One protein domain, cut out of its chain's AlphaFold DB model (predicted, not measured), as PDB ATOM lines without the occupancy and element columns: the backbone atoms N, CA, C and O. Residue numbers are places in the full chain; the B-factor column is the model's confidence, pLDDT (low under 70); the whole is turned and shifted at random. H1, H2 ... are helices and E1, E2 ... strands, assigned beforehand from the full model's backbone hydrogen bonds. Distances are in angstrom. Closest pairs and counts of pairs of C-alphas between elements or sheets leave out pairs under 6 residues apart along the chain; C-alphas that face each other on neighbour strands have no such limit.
ATOM      1  N   CYS A 273     115.888 133.470  50.382       96.88
ATOM      2  CA  CYS A 273     115.681 134.063  51.699       96.88
ATOM      3  C   CYS A 273     116.956 134.770  52.152       96.88
ATOM      4  O   CYS A 273     117.988 134.138  52.387       96.88
ATOM      5  N   PHE A 274     116.882 136.092  52.271       94.94
ATOM      6  CA  PHE A 274     117.960 136.995  52.671       94.94
ATOM      7  C   PHE A 274     119.212 136.843  51.797       94.94
ATOM      8  O   PHE A 274     120.342 136.832  52.285       94.94
ATOM      9  N   GLY A 275     118.988 136.677  50.488       94.06
ATOM     10  CA  GLY A 275     120.024 136.444  49.478       94.06
ATOM     11  C   GLY A 275     120.529 134.997  49.366       94.06
ATOM     12  O   GLY A 275     121.334 134.717  48.479       94.06
ATOM     13  N   LEU A 276     120.066 134.067  50.211       95.88
ATOM     14  CA  LEU A 276     120.441 132.649  50.152       95.88
ATOM     15  C   LEU A 276     119.316 131.804  49.524       95.88
ATOM     16  O   LEU A 276     118.178 131.893  49.980       95.88
ATOM     17  N   PRO A 277     119.591 130.959  48.512       96.50
ATOM     18  CA  PRO A 277     118.569 130.100  47.916       96.50
ATOM     19  C   PRO A 277     118.122 128.991  48.869       96.50
ATOM     20  O   PRO A 277     118.912 128.498  49.673       96.50
ATOM     21  N   SER A 278     116.874 128.541  48.728       96.12
ATOM     22  CA  SER A 278     116.257 127.504  49.570       96.12
ATOM     23  C   SER A 278     116.989 126.154  49.598       96.12
ATOM     24  O   SER A 278     116.795 125.376  50.529       96.12
ATOM     25  N   ASN A 279     117.857 125.874  48.621       94.75
ATOM     26  CA  ASN A 279     118.706 124.678  48.582       94.75
ATOM     27  C   ASN A 279     120.060 124.835  49.312       94.75
ATOM     28  O   ASN A 279     120.830 123.873  49.391       94.75
ATOM     29  N   ASN A 280     120.375 126.019  49.844       95.88
ATOM     30  CA  ASN A 280     121.576 126.261  50.637       95.88
ATOM     31  C   ASN A 280     121.344 125.820  52.090       95.88
ATOM     32  O   ASN A 280     120.426 126.299  52.745       95.88
ATOM     33  N   LYS A 281     122.227 124.970  52.631       94.38
ATOM     34  CA  LYS A 281     122.155 124.474  54.021       94.38
ATOM     35  C   LYS A 281     122.143 125.575  55.090       94.38
ATOM     36  O   LYS A 281     121.701 125.317  56.201       94.38
ATOM     37  N   ASN A 282     122.632 126.771  54.760       94.56
ATOM     38  CA  ASN A 282     122.702 127.912  55.672       94.56
ATOM     39  C   ASN A 282     121.515 128.885  55.511       94.56
ATOM     40  O   ASN A 282     121.473 129.907  56.200       94.56
ATOM     41  N   VAL A 283     120.564 128.608  54.606       95.62
ATOM     42  CA  VAL A 283     119.321 129.387  54.497       95.62
ATOM     43  C   VAL A 283     118.554 129.311  55.819       95.62
ATOM     44  O   VAL A 283     118.613 128.291  56.504       95.62
ATOM     45  N   CYS A 284     117.877 130.391  56.219       95.56
ATOM     46  CA  CYS A 284     117.176 130.455  57.510       95.56
ATOM     47  C   CYS A 284     118.081 130.052  58.697       95.56
ATOM     48  O   CYS A 284     117.683 129.285  59.571       95.56
ATOM     49  N   SER A 285     119.351 130.481  58.653       94.44
ATOM     50  CA  SER A 285     120.415 130.128  59.608       94.44
ATOM     51  C   SER A 285     120.650 128.620  59.814       94.44
ATOM     52  O   SER A 285     121.265 128.224  60.803       94.44
ATOM     53  N   GLY A 286     120.189 127.771  58.888       94.50
ATOM     54  CA  GLY A 286     120.202 126.310  59.022       94.50
ATOM     55  C   GLY A 286     119.169 125.756  60.014       94.50
ATOM     56  O   GLY A 286     119.198 124.564  60.305       94.50
ATOM     57  N   GLN A 287     118.267 126.602  60.524       94.88
ATOM     58  CA  GLN A 287     117.243 126.291  61.533       94.88
ATOM     59  C   GLN A 287     115.826 126.567  60.998       94.88
ATOM     60  O   GLN A 287     114.920 127.003  61.708       94.88
ATOM     61  N   GLY A 288     115.638 126.361  59.695       94.31
ATOM     62  CA  GLY A 288     114.376 126.589  59.008       94.31
ATOM     63  C   GLY A 288     114.455 126.251  57.524       94.31
ATOM     64  O   GLY A 288     115.511 125.904  57.000       94.31
ATOM     65  N   SER A 289     113.319 126.356  56.844       95.81
ATOM     66  CA  SER A 289     113.184 126.195  55.396       95.81
ATOM     67  C   SER A 289     112.662 127.485  54.771       95.81
ATOM     68  O   SER A 289     111.695 128.069  55.258       95.81
ATOM     69  N   CYS A 290     113.286 127.918  53.678       96.75
ATOM     70  CA  CYS A 290     112.826 129.064  52.895       96.75
ATOM     71  C   CYS A 290     111.593 128.661  52.074       96.75
ATOM     72  O   CYS A 290     111.697 127.769  51.229       96.75
ATOM     73  N   ILE A 291     110.441 129.279  52.350       94.81
ATOM     74  CA  ILE A 291     109.139 128.903  51.759       94.81
ATOM     75  C   ILE A 291     108.680 129.853  50.645       94.81
ATOM     76  O   ILE A 291     108.006 129.427  49.714       94.81
ATOM     77  N   SER A 292     109.085 131.119  50.709       95.31
ATOM     78  CA  SER A 292     108.914 132.142  49.670       95.31
ATOM     79  C   SER A 292     110.068 133.151  49.800       95.31
ATOM     80  O   SER A 292     110.835 133.040  50.763       95.31
ATOM     81  N   PRO A 293     110.245 134.118  48.879       96.25
ATOM     82  CA  PRO A 293     111.296 135.126  49.008       96.25
ATOM     83  C   PRO A 293     111.274 135.810  50.383       96.25
ATOM     84  O   PRO A 293     110.202 136.147  50.885       96.25
ATOM     85  N   ASP A 294     112.450 135.936  51.003       95.69
ATOM     86  CA  ASP A 294     112.679 136.486  52.355       95.69
ATOM     87  C   ASP A 294     111.815 135.902  53.502       95.69
ATOM     88  O   ASP A 294     111.762 136.469  54.595       95.69
ATOM     89  N   ASN A 295     111.192 134.730  53.309       95.75
ATOM     90  CA  ASN A 295     110.282 134.110  54.275       95.75
ATOM     91  C   ASN A 295     110.748 132.712  54.722       95.75
ATOM     92  O   ASN A 295     110.750 131.744  53.952       95.75
ATOM     93  N   CYS A 296     111.109 132.602  56.000       96.12
ATOM     94  CA  CYS A 296     111.629 131.388  56.616       96.12
ATOM     95  C   CYS A 296     110.618 130.735  57.565       96.12
ATOM     96  O   CYS A 296     110.271 131.300  58.602       96.12
ATOM     97  N   LYS A 297     110.237 129.486  57.278       96.44
ATOM     98  CA  LYS A 297     109.561 128.617  58.248       96.44
ATOM     99  C   LYS A 297     110.609 127.965  59.150       96.44
ATOM    100  O   LYS A 297     111.341 127.088  58.695       96.44
ATOM    101  N   CYS A 298     110.683 128.385  60.406       95.62
ATOM    102  CA  CYS A 298     111.646 127.849  61.370       95.62
ATOM    103  C   CYS A 298     111.331 126.410  61.798       95.62
ATOM    104  O   CYS A 298     110.194 125.946  61.677       95.62
ATOM    105  N   THR A 299     112.350 125.703  62.284       94.62
ATOM    106  CA  THR A 299     112.189 124.433  63.005       94.62
ATOM    107  C   THR A 299     111.692 124.677  64.430       94.62
ATOM    108  O   THR A 299     111.899 125.750  65.000       94.62
ATOM    109  N   ASP A 300     111.034 123.675  65.020       91.69
ATOM    110  CA  ASP A 300     110.510 123.773  66.384       91.69
ATOM    111  C   ASP A 300     111.632 124.120  67.377       91.69
ATOM    112  O   ASP A 300     112.688 123.485  67.404       91.69
ATOM    113  N   GLY A 301     111.405 125.154  68.190       88.00
ATOM    114  CA  GLY A 301     112.419 125.715  69.087       88.00
ATOM    115  C   GLY A 301     113.205 126.906  68.522       88.00
ATOM    116  O   GLY A 301     113.975 127.498  69.279       88.00
ATOM    117  N   TYR A 302     112.991 127.311  67.265       92.56
ATOM    118  CA  TYR A 302     113.605 128.500  66.656       92.56
ATOM    119  C   TYR A 302     112.569 129.525  66.171       92.56
ATOM    120  O   TYR A 302     111.460 129.177  65.772       92.56
ATOM    121  N   ALA A 303     112.938 130.808  66.213       88.75
ATOM    122  CA  ALA A 303     112.058 131.935  65.904       88.75
ATOM    123  C   ALA A 303     112.798 133.136  65.276       88.75
ATOM    124  O   ALA A 303     114.029 133.162  65.147       88.75
ATOM    125  N   GLY A 304     112.021 134.159  64.905       88.56
ATOM    126  CA  GLY A 304     112.481 135.355  64.195       88.56
ATOM    127  C   GLY A 304     112.579 135.140  62.681       88.56
ATOM    128  O   GLY A 304     112.673 134.013  62.206       88.56
ATOM    129  N   THR A 305     112.589 136.228  61.904       90.38
ATOM    130  CA  THR A 305     112.505 136.188  60.426       90.38
ATOM    131  C   THR A 305     113.622 135.390  59.744       90.38
ATOM    132  O   THR A 305     113.429 134.900  58.637       90.38
ATOM    133  N   LYS A 306     114.775 135.223  60.405       93.00
ATOM    134  CA  LYS A 306     115.924 134.424  59.938       93.00
ATOM    135  C   LYS A 306     116.110 133.096  60.684       93.00
ATOM    136  O   LYS A 306     117.094 132.412  60.429       93.00
ATOM    137  N   CYS A 307     115.208 132.742  61.604       93.94
ATOM    138  CA  CYS A 307     115.311 131.579  62.500       93.94
ATOM    139  C   CYS A 307     116.565 131.563  63.395       93.94
ATOM    140  O   CYS A 307     117.059 130.513  63.799       93.94
ATOM    141  N   THR A 308     117.087 132.745  63.729       92.94
ATOM    142  CA  THR A 308     118.274 132.924  64.579       92.94
ATOM    143  C   THR A 308     117.990 132.784  66.076       92.94
ATOM    144  O   THR A 308     118.920 132.552  66.845       92.94
ATOM    145  N   LEU A 309     116.738 132.960  66.514       87.19
ATOM    146  CA  LEU A 309     116.390 133.032  67.934       87.19
ATOM    147  C   LEU A 309     116.027 131.641  68.467       87.19
ATOM    148  O   LEU A 309     114.927 131.154  68.224       87.19
ATOM    149  N   ALA A 310     116.934 131.009  69.211       86.62
ATOM    150  CA  ALA A 310     116.635 129.765  69.919       86.62
ATOM    151  C   ALA A 310     115.730 130.047  71.134       86.62
ATOM    152  O   ALA A 310     116.152 130.678  72.106       86.62
ATOM    153  N   LEU A 311     114.492 129.546  71.109       77.38
ATOM    154  CA  LEU A 311     113.487 129.746  72.162       77.38
ATOM    155  C   LEU A 311     113.936 129.175  73.519       77.38
ATOM    156  O   LEU A 311     113.550 129.693  74.564       77.38
ATOM    157  N   SER A 312     114.838 128.187  73.522       69.06
ATOM    158  CA  SER A 312     115.519 127.681  74.726       69.06
ATOM    159  C   SER A 312     116.214 128.768  75.553       69.06
ATOM    160  O   SER A 312     116.402 128.594  76.756       69.06
ATOM    161  N   ASN A 313     116.605 129.880  74.924       57.06
ATOM    162  CA  ASN A 313     117.264 130.997  75.596       57.06
ATOM    163  C   ASN A 313     116.235 131.934  76.250       57.06
ATOM    164  O   ASN A 313     116.482 132.429  77.347       57.06
ATOM    165  N   VAL A 314     115.050 132.089  75.644       56.44
ATOM    166  CA  VAL A 314     113.917 132.835  76.222       56.44
ATOM    167  C   VAL A 314     113.443 132.151  77.507       56.44
ATOM    168  O   VAL A 314     113.390 132.779  78.563       56.44
ATOM    169  N   TYR A 315     113.237 130.829  77.469       47.22
ATOM    170  CA  TYR A 315     112.851 130.049  78.654       47.22
ATOM    171  C   TYR A 315     113.901 130.045  79.783       47.22
ATOM    172  O   TYR A 315     113.554 129.739  80.919       47.22
ATOM    173  N   ARG A 316     115.164 130.416  79.518       46.56
ATOM    174  CA  ARG A 316     116.177 130.635  80.573       46.56
ATOM    175  C   ARG A 316     116.105 132.015  81.224       46.56
ATOM    176  O   ARG A 316     116.543 132.144  82.361       46.56
ATOM    177  N   SER A 317     115.579 133.027  80.532       52.31
ATOM    178  CA  SER A 317     115.356 134.358  81.114       52.31
ATOM    179  C   SER A 317     114.172 134.360  82.087       52.31
ATOM    180  O   SER A 317     114.156 135.144  83.031       52.31
ATOM    181  N   GLY A 318     113.207 133.457  81.885       53.19
ATOM    182  CA  GLY A 318     112.020 133.321  82.727       53.19
ATOM    183  C   GLY A 318     110.842 134.190  82.300       53.19
ATOM    184  O   GLY A 318     109.739 133.941  82.761       53.19
ATOM    185  N   TYR A 319     111.026 135.149  81.391       58.41
ATOM    186  CA  TYR A 319     109.965 136.059  80.954       58.41
ATOM    187  C   TYR A 319     109.546 135.801  79.504       58.41
ATOM    188  O   TYR A 319     110.383 135.565  78.631       58.41
ATOM    189  N   VAL A 320     108.244 135.903  79.239       52.38
ATOM    190  CA  VAL A 320     107.651 135.900  77.897       52.38
ATOM    191  C   VAL A 320     106.812 137.160  77.709       52.38
ATOM    192  O   VAL A 320     105.992 137.520  78.554       52.38
ATOM    193  N   LEU A 321     107.012 137.818  76.568       56.00
ATOM    194  CA  LEU A 321     106.130 138.863  76.065       56.00
ATOM    195  C   LEU A 321     105.000 138.211  75.268       56.00
ATOM    196  O   LEU A 321     105.244 137.593  74.231       56.00
ATOM    197  N   ALA A 322     103.776 138.354  75.764       45.78
ATOM    198  CA  ALA A 322     102.558 138.003  75.054       45.78
ATOM    199  C   ALA A 322     101.959 139.263  74.416       45.78
ATOM    200  O   ALA A 322     101.982 140.345  75.009       45.78
ATOM    201  N   ILE A 323     101.420 139.106  73.209       50.62
ATOM    202  CA  ILE A 323     100.663 140.135  72.495       50.62
ATOM    203  C   ILE A 323      99.353 139.490  72.051       50.62
ATOM    204  O   ILE A 323      99.385 138.393  71.491       50.62
ATOM    205  N   ASP A 324      98.220 140.130  72.335       39.41
ATOM    206  CA  ASP A 324      96.902 139.657  71.898       39.41
ATOM    207  C   ASP A 324      96.447 140.311  70.579       39.41
ATOM    208  O   ASP A 324      97.064 141.251  70.072       39.41
ATOM    209  N   GLU A 325      95.336 139.823  70.022       39.59
ATOM    210  CA  GLU A 325      94.737 140.346  68.783       39.59
ATOM    211  C   GLU A 325      94.240 141.803  68.909       39.59
ATOM    212  O   GLU A 325      93.964 142.453  67.902       39.59
ATOM    213  N   THR A 326      94.172 142.353  70.127       43.84
ATOM    214  CA  THR A 326      93.828 143.761  70.403       43.84
ATOM    215  C   THR A 326      95.058 144.659  70.593       43.84
ATOM    216  O   THR A 326      94.921 145.837  70.923       43.84
ATOM    217  N   SER A 327      96.261 144.138  70.319       42.34
ATOM    218  CA  SER A 327      97.557 144.813  70.502       42.34
ATOM    219  C   SER A 327      97.926 145.127  71.961       42.34
ATOM    220  O   SER A 327      98.771 145.995  72.209       42.34
ATOM    221  N   SER A 328      97.351 144.417  72.940       47.09
ATOM    222  CA  SER A 328      97.781 144.525  74.340       47.09
ATOM    223  C   SER A 328      99.167 143.911  74.516       47.09
ATOM    224  O   SER A 328      99.357 142.728  74.243       47.09
ATOM    225  N   LEU A 329     100.129 144.679  75.032       45.34
ATOM    226  CA  LEU A 329     101.441 144.148  75.413       45.34
ATOM    227  C   LEU A 329     101.415 143.667  76.875       45.34
ATOM    228  O   LEU A 329     101.197 144.469  77.789       45.34
ATOM    229  N   ALA A 330     101.660 142.377  77.103       51.56
ATOM    230  CA  ALA A 330     101.677 141.766  78.432       51.56
ATOM    231  C   ALA A 330     103.013 141.060  78.698       51.56
ATOM    232  O   ALA A 330     103.476 140.261  77.883       51.56
ATOM    233  N   LEU A 331     103.629 141.325  79.854       51.50
ATOM    234  CA  LEU A 331     104.889 140.692  80.252       51.50
ATOM    235  C   LEU A 331     104.628 139.684  81.377       51.50
ATOM    236  O   LEU A 331     104.176 140.044  82.468       51.50
ATOM    237  N   ILE A 332     104.879 138.409  81.077       59.19
ATOM    238  CA  ILE A 332     104.558 137.255  81.919       59.19
ATOM    239  C   ILE A 332     105.865 136.634  82.407       59.19
ATOM    240  O   ILE A 332     106.696 136.220  81.602       59.19
ATOM    241  N   ASP A 333     106.034 136.541  83.722       56.50
ATOM    242  CA  ASP A 333     107.084 135.740  84.344       56.50
ATOM    243  C   ASP A 333     106.598 134.285  84.433       56.50
ATOM    244  O   ASP A 333     105.639 133.985  85.143       56.50
ATOM    245  N   LEU A 334     107.235 133.383  83.688       52.53
ATOM    246  CA  LEU A 334     106.993 131.940  83.702       52.53
ATOM    247  C   LEU A 334     107.636 131.242  84.909       52.53
ATOM    248  O   LEU A 334     107.154 130.184  85.312       52.53
ATOM    249  N   ASN A 335     108.688 131.815  85.502       54.28
ATOM    250  CA  ASN A 335     109.339 131.263  86.695       54.28
ATOM    251  C   ASN A 335     108.517 131.567  87.958       54.28
ATOM    252  O   ASN A 335     108.366 130.701  88.819       54.28
ATOM    253  N   ALA A 336     107.949 132.773  88.055       56.75
ATOM    254  CA  ALA A 336     106.994 133.158  89.101       56.75
ATOM    255  C   ALA A 336     105.526 132.838  88.745       56.75
ATOM    256  O   ALA A 336     104.640 133.033  89.578       56.75
ATOM    257  N   ASN A 337     105.271 132.371  87.517       49.03
ATOM    258  CA  ASN A 337     103.954 132.091  86.931       49.03
ATOM    259  C   ASN A 337     102.946 133.251  87.114       49.03
ATOM    260  O   ASN A 337     101.815 133.061  87.572       49.03
ATOM    261  N   ARG A 338     103.393 134.482  86.827       47.09
ATOM    262  CA  ARG A 338     102.723 135.733  87.212       47.09
ATOM    263  C   ARG A 338     102.823 136.813  86.127       47.09
ATOM    264  O   ARG A 338     103.885 137.062  85.567       47.09
ATOM    265  N   LEU A 339     101.721 137.534  85.904       45.56
ATOM    266  CA  LEU A 339     101.714 138.799  85.159       45.56
ATOM    267  C   LEU A 339     102.514 139.871  85.916       45.56
ATOM    268  O   LEU A 339     102.170 140.226  87.048       45.56
ATOM    269  N   VAL A 340     103.574 140.380  85.286       54.22
ATOM    270  CA  VAL A 340     104.463 141.403  85.859       54.22
ATOM    271  C   VAL A 340     103.864 142.795  85.668       54.22
ATOM    272  O   VAL A 340     103.822 143.584  86.611       54.22
ATOM    273  N   GLN A 341     103.368 143.084  84.460       46.81
ATOM    274  CA  GLN A 341     102.732 144.355  84.112       46.81
ATOM    275  C   GLN A 341     101.760 144.189  82.931       46.81
ATOM    276  O   GLN A 341     102.003 143.391  82.025       46.81
ATOM    277  N   SER A 342     100.671 144.966  82.939       38.59
ATOM    278  CA  SER A 342      99.626 144.965  81.904       38.59
ATOM    279  C   SER A 342      99.049 146.375  81.704       38.59
ATOM    280  O   SER A 342      98.056 146.731  82.343       38.59
ATOM    281  N   SER A 343      99.684 147.209  80.868       39.44
ATOM    282  CA  SER A 343      99.190 148.571  80.582       39.44
ATOM    283  C   SER A 343      99.908 149.286  79.418       39.44
ATOM    284  O   SER A 343     100.901 149.963  79.667       39.44
ATOM    285  N   VAL A 344      99.356 149.233  78.199       33.47
ATOM    286  CA  VAL A 344      99.156 150.394  77.290       33.47
ATOM    287  C   VAL A 344      97.982 150.050  76.363       33.47
ATOM    288  O   VAL A 344      97.966 148.973  75.780       33.47
TER     289      VAL A 344
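What this domain is: This is residues 273 to 344 of the 1197 residues of an uncharacterized protein of Naegleria fowleri (UniProt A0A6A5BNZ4). Two small lobes lie at the ends of a loose, flat shape: a sheet of three strands, E3, E4 and E5, makes one, and the hairpin of E1 and E2 with the short helix H1 beside it is in the other. Between the E1 and E2 hairpin and the sheet run the loop of residues 299 to 310 and the helix H2. The printed part has 72 residues with two named helices and five named strands, in the order H1, E1, E2, H2, E3, E4, E5; under half of the residues are in named elements, and the class is mixed, helices and strands. Both sheets are antiparallel, in the orders E3, E4, E5 and E1, E2. The whole is loose, with a radius of gyration of the C-alphas of 15.5 A, and spans 43 by 27 by 15 A.

How they stand to each other: Begin at the sheet of E3, residues 319 to 323, E4, residues 329 to 333, and E5, residues 338 to 342, a meander, each strand the antiparallel neighbour of the one before. In the hairpin of E3 and E4, at 154 degrees, look for N 320 and O 332, 2.8 A apart. In the hairpin of E4 and E5, at 158 degrees, find N 338 and O 333 at 2.9 A. E3 and E5 are the edge strands. Step back to H2, residues 311 to 317, which is only just not on this sheet, with 4 pairs of C-alphas within 10 A; its closest C-alphas to E3 are those of Val 314 and Val 320, 7.2 A apart. In H2, 2 of 3 O i to N i+4 pairs are within hydrogen-bond range; H1, residues 283 to 286, is too short for such a pair. E1, residues 288 to 292, and E2, residues 295 to 298, form an antiparallel hairpin at 152 degrees, with N 289 and O 297 2.8 A apart. The closest C-alphas of H1 and E2 are those of Cys 284 and Cys 296, 5.7 A apart. H1 and H2 are apart, and so are E2 and E3.

Where its parts are: Find C-alpha 319 at (109.965, 136.059, 80.954), where E3 begins; it runs 13.2 A. E4 runs 13.5 A, and E5 runs 11.1 A to C-alpha 342 at (99.626, 144.965, 81.904). H2 covers 10.2 A. E1 runs 12.2 A, E2 9.6 A, and H1 5.5 A from C-alpha 283 at (119.321, 129.387, 54.497).

The domain as a whole: The C-alphas of Asn 279 and Ser 343, the two farthest apart, stand 44.4 A from each other. The printed part has no cut. The link from E2 to H2, 12 residues, is long, and in it residues 302 to 303 pair antiparallel with residues 309 to 310; the other links are tight. The mean pLDDT of the printed part is 73.4, and residues 312 to 344 are under 70.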